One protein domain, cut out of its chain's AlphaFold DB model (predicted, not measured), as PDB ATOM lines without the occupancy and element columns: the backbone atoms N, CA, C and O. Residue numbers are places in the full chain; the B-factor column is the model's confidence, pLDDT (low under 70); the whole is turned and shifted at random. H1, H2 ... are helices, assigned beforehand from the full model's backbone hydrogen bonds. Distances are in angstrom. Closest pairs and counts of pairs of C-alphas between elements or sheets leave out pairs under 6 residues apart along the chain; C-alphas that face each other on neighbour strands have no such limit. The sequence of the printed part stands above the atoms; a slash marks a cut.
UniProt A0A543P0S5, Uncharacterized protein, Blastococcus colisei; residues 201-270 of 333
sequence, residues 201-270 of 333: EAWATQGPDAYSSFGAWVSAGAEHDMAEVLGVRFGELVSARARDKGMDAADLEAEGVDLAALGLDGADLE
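Overview. This is residues 201 to 270 of the 333 residues of an uncharacterized protein of Blastococcus colisei (UniProt A0A543P0S5). Two helices, H2 and H4, lie side by side running opposite ways, with H5 across one end of the pair and H3 at the other; H1 lies beside H2, and H6 beside H4. The printed part has 70 residues with six named helices, H1 to H6, and no named strand: all helix, compact, radius of gyration of the C-alphas 11.0 A, spans 28 by 24 by 19 A.

Along the chain. H1 is residues 201 to 206, from C-alpha 201 at (52.997, -14.773, -155.135). H2 is 214 to 223, 14.4 A; H3 226 to 230; H4 234 to 244, 15.6 A; H5 249 to 254; H6 266 to 269, ending at (38.986, -31.913, -144.494).

Arrangement. H1 and H2 are close but not clearly touching, closest C-alphas Trp 203 and Gly 221, 7.5 A. So are H2 and H4, Val 218 and Val 238, 7.1 A, at a shallow tilt of 18 degrees. H4 and H6 only just touch, with 3 pairs of C-alphas within 8 A, closest Ser 239 and Leu 269, 6.6 A. Every O i to N i+4 pair is within hydrogen-bond range in H1 to H5; H6 is too short for one.

Size, cuts and confidence. The printed part has no cut. The link H5 to H6 is long. No printed residue is under pLDDT 70.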
ATOM      1  N   GLU A 201      53.729 -14.455-153.912       92.44
ATOM      2  CA  GLU A 201      52.997 -14.773-155.135       92.44
ATOM      3  C   GLU A 201      53.621 -15.964-155.875       92.44
ATOM      4  O   GLU A 201      52.904 -16.828-156.387       92.44
ATOM      5  N   ALA A 202      54.956 -16.062-155.875       93.75
ATOM      6  CA  ALA A 202      55.660 -17.191-156.474       93.75
ATOM      7  C   ALA A 202      55.386 -18.492-155.710       93.75
ATOM      8  O   ALA A 202      55.064 -19.495-156.342       93.75
ATOM      9  N   TRP A 203      55.431 -18.468-154.374       95.38
ATOM     10  CA  TRP A 203      55.102 -19.622-153.532       95.38
ATOM     11  C   TRP A 203      53.668 -20.117-153.765       95.38
ATOM     12  O   TRP A 203      53.442 -21.318-153.942       95.38
ATOM     13  N   ALA A 204      52.700 -19.196-153.829       93.75
ATOM     14  CA  ALA A 204      51.298 -19.536-154.059       93.75
ATOM     15  C   ALA A 204      51.065 -20.105-155.470       93.75
ATOM     16  O   ALA A 204      50.305 -21.058-155.635       93.75
ATOM     17  N   THR A 205      51.741 -19.547-156.481       94.00
ATOM     18  CA  THR A 205      51.594 -19.961-157.889       94.00
ATOM     19  C   THR A 205      52.284 -21.289-158.180       94.00
ATOM     20  O   THR A 205      51.734 -22.132-158.888       94.00
ATOM     21  N   GLN A 206      53.488 -21.490-157.644       94.88
ATOM     22  CA  GLN A 206      54.233 -22.739-157.791       94.88
ATOM     23  C   GLN A 206      53.524 -23.892-157.072       94.88
ATOM     24  O   GLN A 206      53.444 -25.005-157.594       94.88
ATOM     25  N   GLY A 207      52.948 -23.606-155.900       94.75
ATOM     26  CA  GLY A 207      52.251 -24.594-155.093       94.75
ATOM     27  C   GLY A 207      53.174 -25.720-154.600       94.75
ATOM     28  O   GLY A 207      54.396 -25.615-154.689       94.75
ATOM     29  N   PRO A 208      52.599 -26.822-154.090       95.56
ATOM     30  CA  PRO A 208      53.362 -27.881-153.438       95.56
ATOM     31  C   PRO A 208      54.228 -28.711-154.392       95.56
ATOM     32  O   PRO A 208      55.185 -29.327-153.943       95.56
ATOM     33  N   ASP A 209      53.949 -28.701-155.699       95.00
ATOM     34  CA  ASP A 209      54.710 -29.484-156.688       95.00
ATOM     35  C   ASP A 209      56.126 -28.946-156.938       95.00
ATOM     36  O   ASP A 209      56.973 -29.662-157.468       95.00
ATOM     37  N   ALA A 210      56.393 -27.690-156.567       95.44
ATOM     38  CA  ALA A 210      57.733 -27.108-156.632       95.44
ATOM     39  C   ALA A 210      58.609 -27.458-155.417       95.44
ATOM     40  O   ALA A 210      59.774 -27.065-155.364       95.44
ATOM     41  N   TYR A 211      58.058 -28.184-154.444       95.31
ATOM     42  CA  TYR A 211      58.729 -28.563-153.208       95.31
ATOM     43  C   TYR A 211      58.937 -30.078-153.168       95.31
ATOM     44  O   TYR A 211      58.286 -30.839-153.881       95.31
ATOM     45  N   SER A 212      59.870 -30.533-152.330       95.44
ATOM     46  CA  SER A 212      60.162 -31.964-152.171       95.44
ATOM     47  C   SER A 212      58.990 -32.754-151.586       95.44
ATOM     48  O   SER A 212      58.911 -33.964-151.791       95.44
ATOM     49  N   SER A 213      58.107 -32.082-150.848       95.38
ATOM     50  CA  SER A 213      56.926 -32.667-150.230       95.38
ATOM     51  C   SER A 213      55.864 -31.601-149.952       95.38
ATOM     52  O   SER A 213      56.158 -30.398-149.932       95.38
ATOM     53  N   PHE A 214      54.626 -32.032-149.697       95.44
ATOM     54  CA  PHE A 214      53.555 -31.106-149.325       95.44
ATOM     55  C   PHE A 214      53.870 -30.424-147.986       95.44
ATOM     56  O   PHE A 214      53.730 -29.207-147.861       95.44
ATOM     57  N   GLY A 215      54.400 -31.178-147.017       94.62
ATOM     58  CA  GLY A 215      54.854 -30.635-145.735       94.62
ATOM     59  C   GLY A 215      55.963 -29.585-145.871       94.62
ATOM     60  O   GLY A 215      55.960 -28.598-145.135       94.62
ATOM     61  N   ALA A 216      56.873 -29.729-146.842       95.56
ATOM     62  CA  ALA A 216      57.914 -28.737-147.117       95.56
ATOM     63  C   ALA A 216      57.329 -27.423-147.661       95.56
ATOM     64  O   ALA A 216      57.739 -26.345-147.232       95.56
ATOM     65  N   TRP A 217      56.328 -27.502-148.542       96.19
ATOM     66  CA  TRP A 217      55.603 -26.326-149.032       96.19
ATOM     67  C   TRP A 217      54.848 -25.600-147.912       96.19
ATOM     68  O   TRP A 217      54.944 -24.374-147.805       96.19
ATOM     69  N   VAL A 218      54.152 -26.347-147.043       96.12
ATOM     70  CA  VAL A 218      53.457 -25.790-145.870       96.12
ATOM     71  C   VAL A 218      54.455 -25.155-144.900       96.12
ATOM     72  O   VAL A 218      54.231 -24.041-144.439       96.12
ATOM     73  N   SER A 219      55.579 -25.814-144.620       95.06
ATOM     74  CA  SER A 219      56.602 -25.286-143.705       95.06
ATOM     75  C   SER A 219      57.208 -23.984-144.224       95.06
ATOM     76  O   SER A 219      57.271 -23.011-143.480       95.06
ATOM     77  N   ALA A 220      57.555 -23.926-145.516       95.06
ATOM     78  CA  ALA A 220      58.041 -22.701-146.150       95.06
ATOM     79  C   ALA A 220      56.997 -21.572-146.094       95.06
ATOM     80  O   ALA A 220      57.332 -20.418-145.846       95.06
ATOM     81  N   GLY A 221      55.713 -21.896-146.277       94.88
ATOM     82  CA  GLY A 221      54.639 -20.913-146.151       94.88
ATOM     83  C   GLY A 221      54.464 -20.380-144.726       94.88
ATOM     84  O   GLY A 221      54.239 -19.185-144.537       94.88
ATOM     85  N   ALA A 222      54.586 -21.253-143.725       94.38
ATOM     86  CA  ALA A 222      54.463 -20.889-142.318       94.38
ATOM     87  C   ALA A 222      55.650 -20.044-141.828       94.38
ATOM     88  O   ALA A 222      55.453 -19.109-141.058       94.38
ATOM     89  N   GLU A 223      56.867 -20.343-142.291       94.25
ATOM     90  CA  GLU A 223      58.080 -19.598-141.934       94.25
ATOM     91  C   GLU A 223      58.034 -18.136-142.406       94.25
ATOM     92  O   GLU A 223      58.514 -17.244-141.709       94.25
ATOM     93  N   HIS A 224      57.402 -17.878-143.554       93.25
ATOM     94  CA  HIS A 224      57.313 -16.549-144.165       93.25
ATOM     95  C   HIS A 224      55.980 -15.815-143.915       93.25
ATOM     96  O   HIS A 224      55.687 -14.842-144.607       93.25
ATOM     97  N   ASP A 225      55.175 -16.279-142.953       92.81
ATOM     98  CA  ASP A 225      53.847 -15.743-142.601       92.81
ATOM     99  C   ASP A 225      52.947 -15.454-143.817       92.81
ATOM    100  O   ASP A 225      52.331 -14.398-143.994       92.81
ATOM    101  N   MET A 226      52.882 -16.439-144.710       91.69
ATOM    102  CA  MET A 226      52.222 -16.303-146.005       91.69
ATOM    103  C   MET A 226      50.738 -15.955-145.929       91.69
ATOM    104  O   MET A 226      50.185 -15.365-146.860       91.69
ATOM    105  N   ALA A 227      50.085 -16.308-144.826       88.31
ATOM    106  CA  ALA A 227      48.698 -15.950-144.586       88.31
ATOM    107  C   ALA A 227      48.500 -14.446-144.417       88.31
ATOM    108  O   ALA A 227      47.545 -13.897-144.973       88.31
ATOM    109  N   GLU A 228      49.403 -13.775-143.699       91.94
ATOM    110  CA  GLU A 228      49.348 -12.324-143.550       91.94
ATOM    111  C   GLU A 228      49.569 -11.639-144.902       91.94
ATOM    112  O   GLU A 228      48.788 -10.768-145.290       91.94
ATOM    113  N   VAL A 229      50.564 -12.095-145.671       93.50
ATOM    114  CA  VAL A 229      50.915 -11.488-146.966       93.50
ATOM    115  C   VAL A 229      49.801 -11.646-148.003       93.50
ATOM    116  O   VAL A 229      49.516 -10.713-148.756       93.50
ATOM    117  N   LEU A 230      49.155 -12.811-148.051       91.69
ATOM    118  CA  LEU A 230      48.080 -13.094-149.007       91.69
ATOM    119  C   LEU A 230      46.697 -12.626-148.522       91.69
ATOM    120  O   LEU A 230      45.745 -12.642-149.302       91.69
ATOM    121  N   GLY A 231      46.562 -12.219-147.256       94.25
ATOM    122  CA  GLY A 231      45.282 -11.815-146.668       94.25
ATOM    123  C   GLY A 231      44.256 -12.952-146.577       94.25
ATOM    124  O   GLY A 231      43.052 -12.694-146.565       94.25
ATOM    125  N   VAL A 232      44.716 -14.206-146.531       94.19
ATOM    126  CA  VAL A 232      43.879 -15.413-146.429       94.19
ATOM    127  C   VAL A 232      44.295 -16.239-145.221       94.19
ATOM    128  O   VAL A 232      45.433 -16.167-144.763       94.19
ATOM    129  N   ARG A 233      43.389 -17.057-144.680       93.44
ATOM    130  CA  ARG A 233      43.741 -17.929-143.552       93.44
ATOM    131  C   ARG A 233      44.648 -19.050-144.050       93.44
ATOM    132  O   ARG A 233      44.274 -19.766-144.975       93.44
ATOM    133  N   PHE A 234      45.803 -19.234-143.406       94.50
ATOM    134  CA  PHE A 234      46.796 -20.232-143.820       94.50
ATOM    135  C   PHE A 234      46.180 -21.630-143.977       94.50
ATOM    136  O   PHE A 234      46.325 -22.263-145.018       94.50
ATOM    137  N   GLY A 235      45.410 -22.068-142.975       92.62
ATOM    138  CA  GLY A 235      44.740 -23.369-142.990       92.62
ATOM    139  C   GLY A 235      43.746 -23.538-144.142       92.62
ATOM    140  O   GLY A 235      43.673 -24.620-144.707       92.62
ATOM    141  N   GLU A 236      43.031 -22.485-144.547       93.00
ATOM    142  CA  GLU A 236      42.082 -22.540-145.672       93.00
ATOM    143  C   GLU A 236      42.803 -22.729-147.011       93.00
ATOM    144  O   GLU A 236      42.367 -23.500-147.863       93.00
ATOM    145  N   LEU A 237      43.951 -22.072-147.178       93.12
ATOM    146  CA  LEU A 237      44.774 -22.220-148.372       93.12
ATOM    147  C   LEU A 237      45.424 -23.611-148.440       93.12
ATOM    148  O   LEU A 237      45.425 -24.241-149.500       93.12
ATOM    149  N   VAL A 238      45.915 -24.123-147.308       93.94
ATOM    150  CA  VAL A 238      46.467 -25.481-147.218       93.94
ATOM    151  C   VAL A 238      45.379 -26.531-147.457       93.94
ATOM    152  O   VAL A 238      45.602 -27.450-148.242       93.94
ATOM    153  N   SER A 239      44.191 -26.388-146.861       92.25
ATOM    154  CA  SER A 239      43.090 -27.348-147.025       92.25
ATOM    155  C   SER A 239      42.518 -27.340-148.440       92.25
ATOM    156  O   SER A 239      42.297 -28.406-149.012       92.25
ATOM    157  N   ALA A 240      42.357 -26.169-149.065       93.25
ATOM    158  CA  ALA A 240      41.962 -26.076-150.468       93.25
ATOM    159  C   ALA A 240      42.961 -26.796-151.383       93.25
ATOM    160  O   ALA A 240      42.556 -27.530-152.288       93.25
ATOM    161  N   ARG A 241      44.265 -26.637-151.125       94.19
ATOM    162  CA  ARG A 241      45.307 -27.282-151.927       94.19
ATOM    163  C   ARG A 241      45.423 -28.784-151.662       94.19
ATOM    164  O   ARG A 241      45.662 -29.533-152.605       94.19
ATOM    165  N   ALA A 242      45.214 -29.224-150.423       93.81
ATOM    166  CA  ALA A 242      45.148 -30.638-150.065       93.81
ATOM    167  C   ALA A 242      43.976 -31.339-150.769       93.81
ATOM    168  O   ALA A 242      44.178 -32.377-151.397       93.81
ATOM    169  N   ARG A 243      42.783 -30.721-150.777       91.69
ATOM    170  CA  ARG A 243      41.614 -31.246-151.507       91.69
ATOM    171  C   ARG A 243      41.855 -31.329-153.014       91.69
ATOM    172  O   ARG A 243      41.517 -32.335-153.623       91.69
ATOM    173  N   ASP A 244      42.491 -30.321-153.612       93.75
ATOM    174  CA  ASP A 244      42.868 -30.339-155.037       93.75
ATOM    175  C   ASP A 244      43.850 -31.481-155.376       93.75
ATOM    176  O   ASP A 244      43.830 -32.028-156.478       93.75
ATOM    177  N   LYS A 245      44.672 -31.898-154.405       91.75
ATOM    178  CA  LYS A 245      45.569 -33.060-154.509       91.75
ATOM    179  C   LYS A 245      44.912 -34.393-154.144       91.75
ATOM    180  O   LYS A 245      45.541 -35.429-154.345       91.75
ATOM    181  N   GLY A 246      43.678 -34.378-153.639       93.75
ATOM    182  CA  GLY A 246      43.006 -35.563-153.112       93.75
ATOM    183  C   GLY A 246      43.691 -36.145-151.872       93.75
ATOM    184  O   GLY A 246      43.639 -37.355-151.685       93.75
ATOM    185  N   MET A 247      44.368 -35.308-151.080       93.38
ATOM    186  CA  MET A 247      44.989 -35.701-149.813       93.38
ATOM    187  C   MET A 247      43.979 -35.565-148.682       93.38
ATOM    188  O   MET A 247      43.378 -34.498-148.512       93.38
ATOM    189  N   ASP A 248      43.816 -36.629-147.903       92.81
ATOM    190  CA  ASP A 248      42.996 -36.605-146.695       92.81
ATOM    191  C   ASP A 248      43.807 -36.174-145.454       92.81
ATOM    192  O   ASP A 248      44.999 -35.864-145.517       92.81
ATOM    193  N   ALA A 249      43.148 -36.112-144.293       90.88
ATOM    194  CA  ALA A 249      43.806 -35.744-143.041       90.88
ATOM    195  C   ALA A 249      44.943 -36.710-142.648       90.88
ATOM    196  O   ALA A 249      45.944 -36.273-142.080       90.88
ATOM    197  N   ALA A 250      44.815 -38.005-142.955       91.69
ATOM    198  CA  ALA A 250      45.834 -38.998-142.636       91.69
ATOM    199  C   ALA A 250      47.060 -38.856-143.551       91.69
ATOM    200  O   ALA A 250      48.190 -38.982-143.071       91.69
ATOM    201  N   ASP A 251      46.852 -38.539-144.830       92.94
ATOM    202  CA  ASP A 251      47.928 -38.229-145.775       92.94
ATOM    203  C   ASP A 251      48.707 -36.982-145.332       92.94
ATOM    204  O   ASP A 251      49.938 -36.986-145.313       92.94
ATOM    205  N   LEU A 252      48.005 -35.930-144.899       91.44
ATOM    206  CA  LEU A 252      48.632 -34.700-144.404       91.44
ATOM    207  C   LEU A 252      49.470 -34.935-143.139       91.44
ATOM    208  O   LEU A 252      50.590 -34.429-143.037       91.44
ATOM    209  N   GLU A 253      48.970 -35.727-142.189       91.44
ATOM    210  CA  GLU A 253      49.743 -36.110-141.000       91.44
ATOM    211  C   GLU A 253      50.977 -36.953-141.363       91.44
ATOM    212  O   GLU A 253      52.042 -36.770-140.767       91.44
ATOM    213  N   ALA A 254      50.870 -37.849-142.353       92.19
ATOM    214  CA  ALA A 254      51.995 -38.651-142.840       92.19
ATOM    215  C   ALA A 254      53.085 -37.794-143.510       92.19
ATOM    216  O   ALA A 254      54.272 -38.097-143.380       92.19
ATOM    217  N   GLU A 255      52.691 -36.693-144.149       91.38
ATOM    218  CA  GLU A 255      53.573 -35.660-144.711       91.38
ATOM    219  C   GLU A 255      54.165 -34.714-143.645       91.38
ATOM    220  O   GLU A 255      54.948 -33.817-143.963       91.38
ATOM    221  N   GLY A 256      53.820 -34.913-142.368       91.88
ATOM    222  CA  GLY A 256      54.329 -34.130-141.242       91.88
ATOM    223  C   GLY A 256      53.625 -32.788-141.037       91.88
ATOM    224  O   GLY A 256      54.165 -31.921-140.350       91.88
ATOM    225  N   VAL A 257      52.436 -32.592-141.614       90.88
ATOM    226  CA  VAL A 257      51.639 -31.374-141.425       90.88
ATOM    227  C   VAL A 257      50.916 -31.425-140.075       90.88
ATOM    228  O   VAL A 257      50.106 -32.314-139.823       90.88
ATOM    229  N   ASP A 258      51.166 -30.444-139.202       91.31
ATOM    230  CA  ASP A 258      50.435 -30.295-137.935       91.31
ATOM    231  C   ASP A 258      49.075 -29.614-138.177       91.31
ATOM    232  O   ASP A 258      48.952 -28.385-138.156       91.31
ATOM    233  N   LEU A 259      48.036 -30.422-138.400       90.38
ATOM    234  CA  LEU A 259      46.662 -29.953-138.631       90.38
ATOM    235  C   LEU A 259      46.135 -29.075-137.485       90.38
ATOM    236  O   LEU A 259      45.427 -28.094-137.720       90.38
ATOM    237  N   ALA A 260      46.539 -29.365-136.243       89.44
ATOM    238  CA  ALA A 260      46.125 -28.586-135.083       89.44
ATOM    239  C   ALA A 260      46.782 -27.198-135.062       89.44
ATOM    240  O   ALA A 260      46.155 -26.237-134.614       89.44
ATOM    241  N   ALA A 261      48.020 -27.074-135.549       88.19
ATOM    242  CA  ALA A 261      48.678 -25.778-135.725       88.19
ATOM    243  C   ALA A 261      48.013 -24.936-136.826       88.19
ATOM    244  O   ALA A 261      47.932 -23.716-136.697       88.19
ATOM    245  N   LEU A 262      47.476 -25.585-137.865       86.81
ATOM    246  CA  LEU A 262      46.707 -24.925-138.925       86.81
ATOM    247  C   LEU A 262      45.301 -24.495-138.482       86.81
ATOM    248  O   LEU A 262      44.631 -23.763-139.212       86.81
ATOM    249  N   GLY A 263      44.855 -24.936-137.302       88.00
ATOM    250  CA  GLY A 263      43.493 -24.717-136.822       88.00
ATOM    251  C   GLY A 263      42.440 -25.416-137.681       88.00
ATOM    252  O   GLY A 263      41.292 -24.980-137.666       88.00
ATOM    253  N   LEU A 264      42.841 -26.446-138.431       83.00
ATOM    254  CA  LEU A 264      41.939 -27.312-139.178       83.00
ATOM    255  C   LEU A 264      41.464 -28.406-138.231       83.00
ATOM    256  O   LEU A 264      42.282 -29.121-137.642       83.00
ATOM    257  N   ASP A 265      40.153 -28.531-138.064       81.38
ATOM    258  CA  ASP A 265      39.608 -29.749-137.490       81.38
ATOM    259  C   ASP A 265      39.477 -30.816-138.589       81.38
ATOM    260  O   ASP A 265      39.463 -30.526-139.783       81.38
ATOM    261  N   GLY A 266      39.462 -32.094-138.203       73.94
ATOM    262  CA  GLY A 266      39.335 -33.179-139.184       73.94
ATOM    263  C   GLY A 266      38.047 -33.088-140.016       73.94
ATOM    264  O   GLY A 266      38.011 -33.619-141.120       73.94
ATOM    265  N   ALA A 267      37.026 -32.382-139.514       77.75
ATOM    266  CA  ALA A 267      35.761 -32.177-140.209       77.75
ATOM    267  C   ALA A 267      35.897 -31.186-141.377       77.75
ATOM    268  O   ALA A 267      35.240 -31.359-142.398       77.75
ATOM    269  N   ASP A 268      36.792 -30.199-141.283       77.50
ATOM    270  CA  ASP A 268      37.088 -29.277-142.382       77.50
ATOM    271  C   ASP A 268      37.713 -29.980-143.604       77.50
ATOM    272  O   ASP A 268      37.664 -29.449-144.717       77.50
ATOM    273  N   LEU A 269      38.327 -31.155-143.425       77.12
ATOM    274  CA  LEU A 269      38.986 -31.913-144.494       77.12
ATOM    275  C   LEU A 269      38.113 -33.015-145.103       77.12
ATOM    276  O   LEU A 269      38.453 -33.498-146.184       77.12
ATOM    277  N   GLU A 270      37.004 -33.395-144.465       78.38
ATOM    278  CA  GLU A 270      36.070 -34.363-145.041       78.38
ATOM    279  C   GLU A 270      35.441 -33.777-146.316       78.38
ATOM    280  O   GLU A 270      34.929 -32.656-146.334       78.38
TER     281      GLU A 270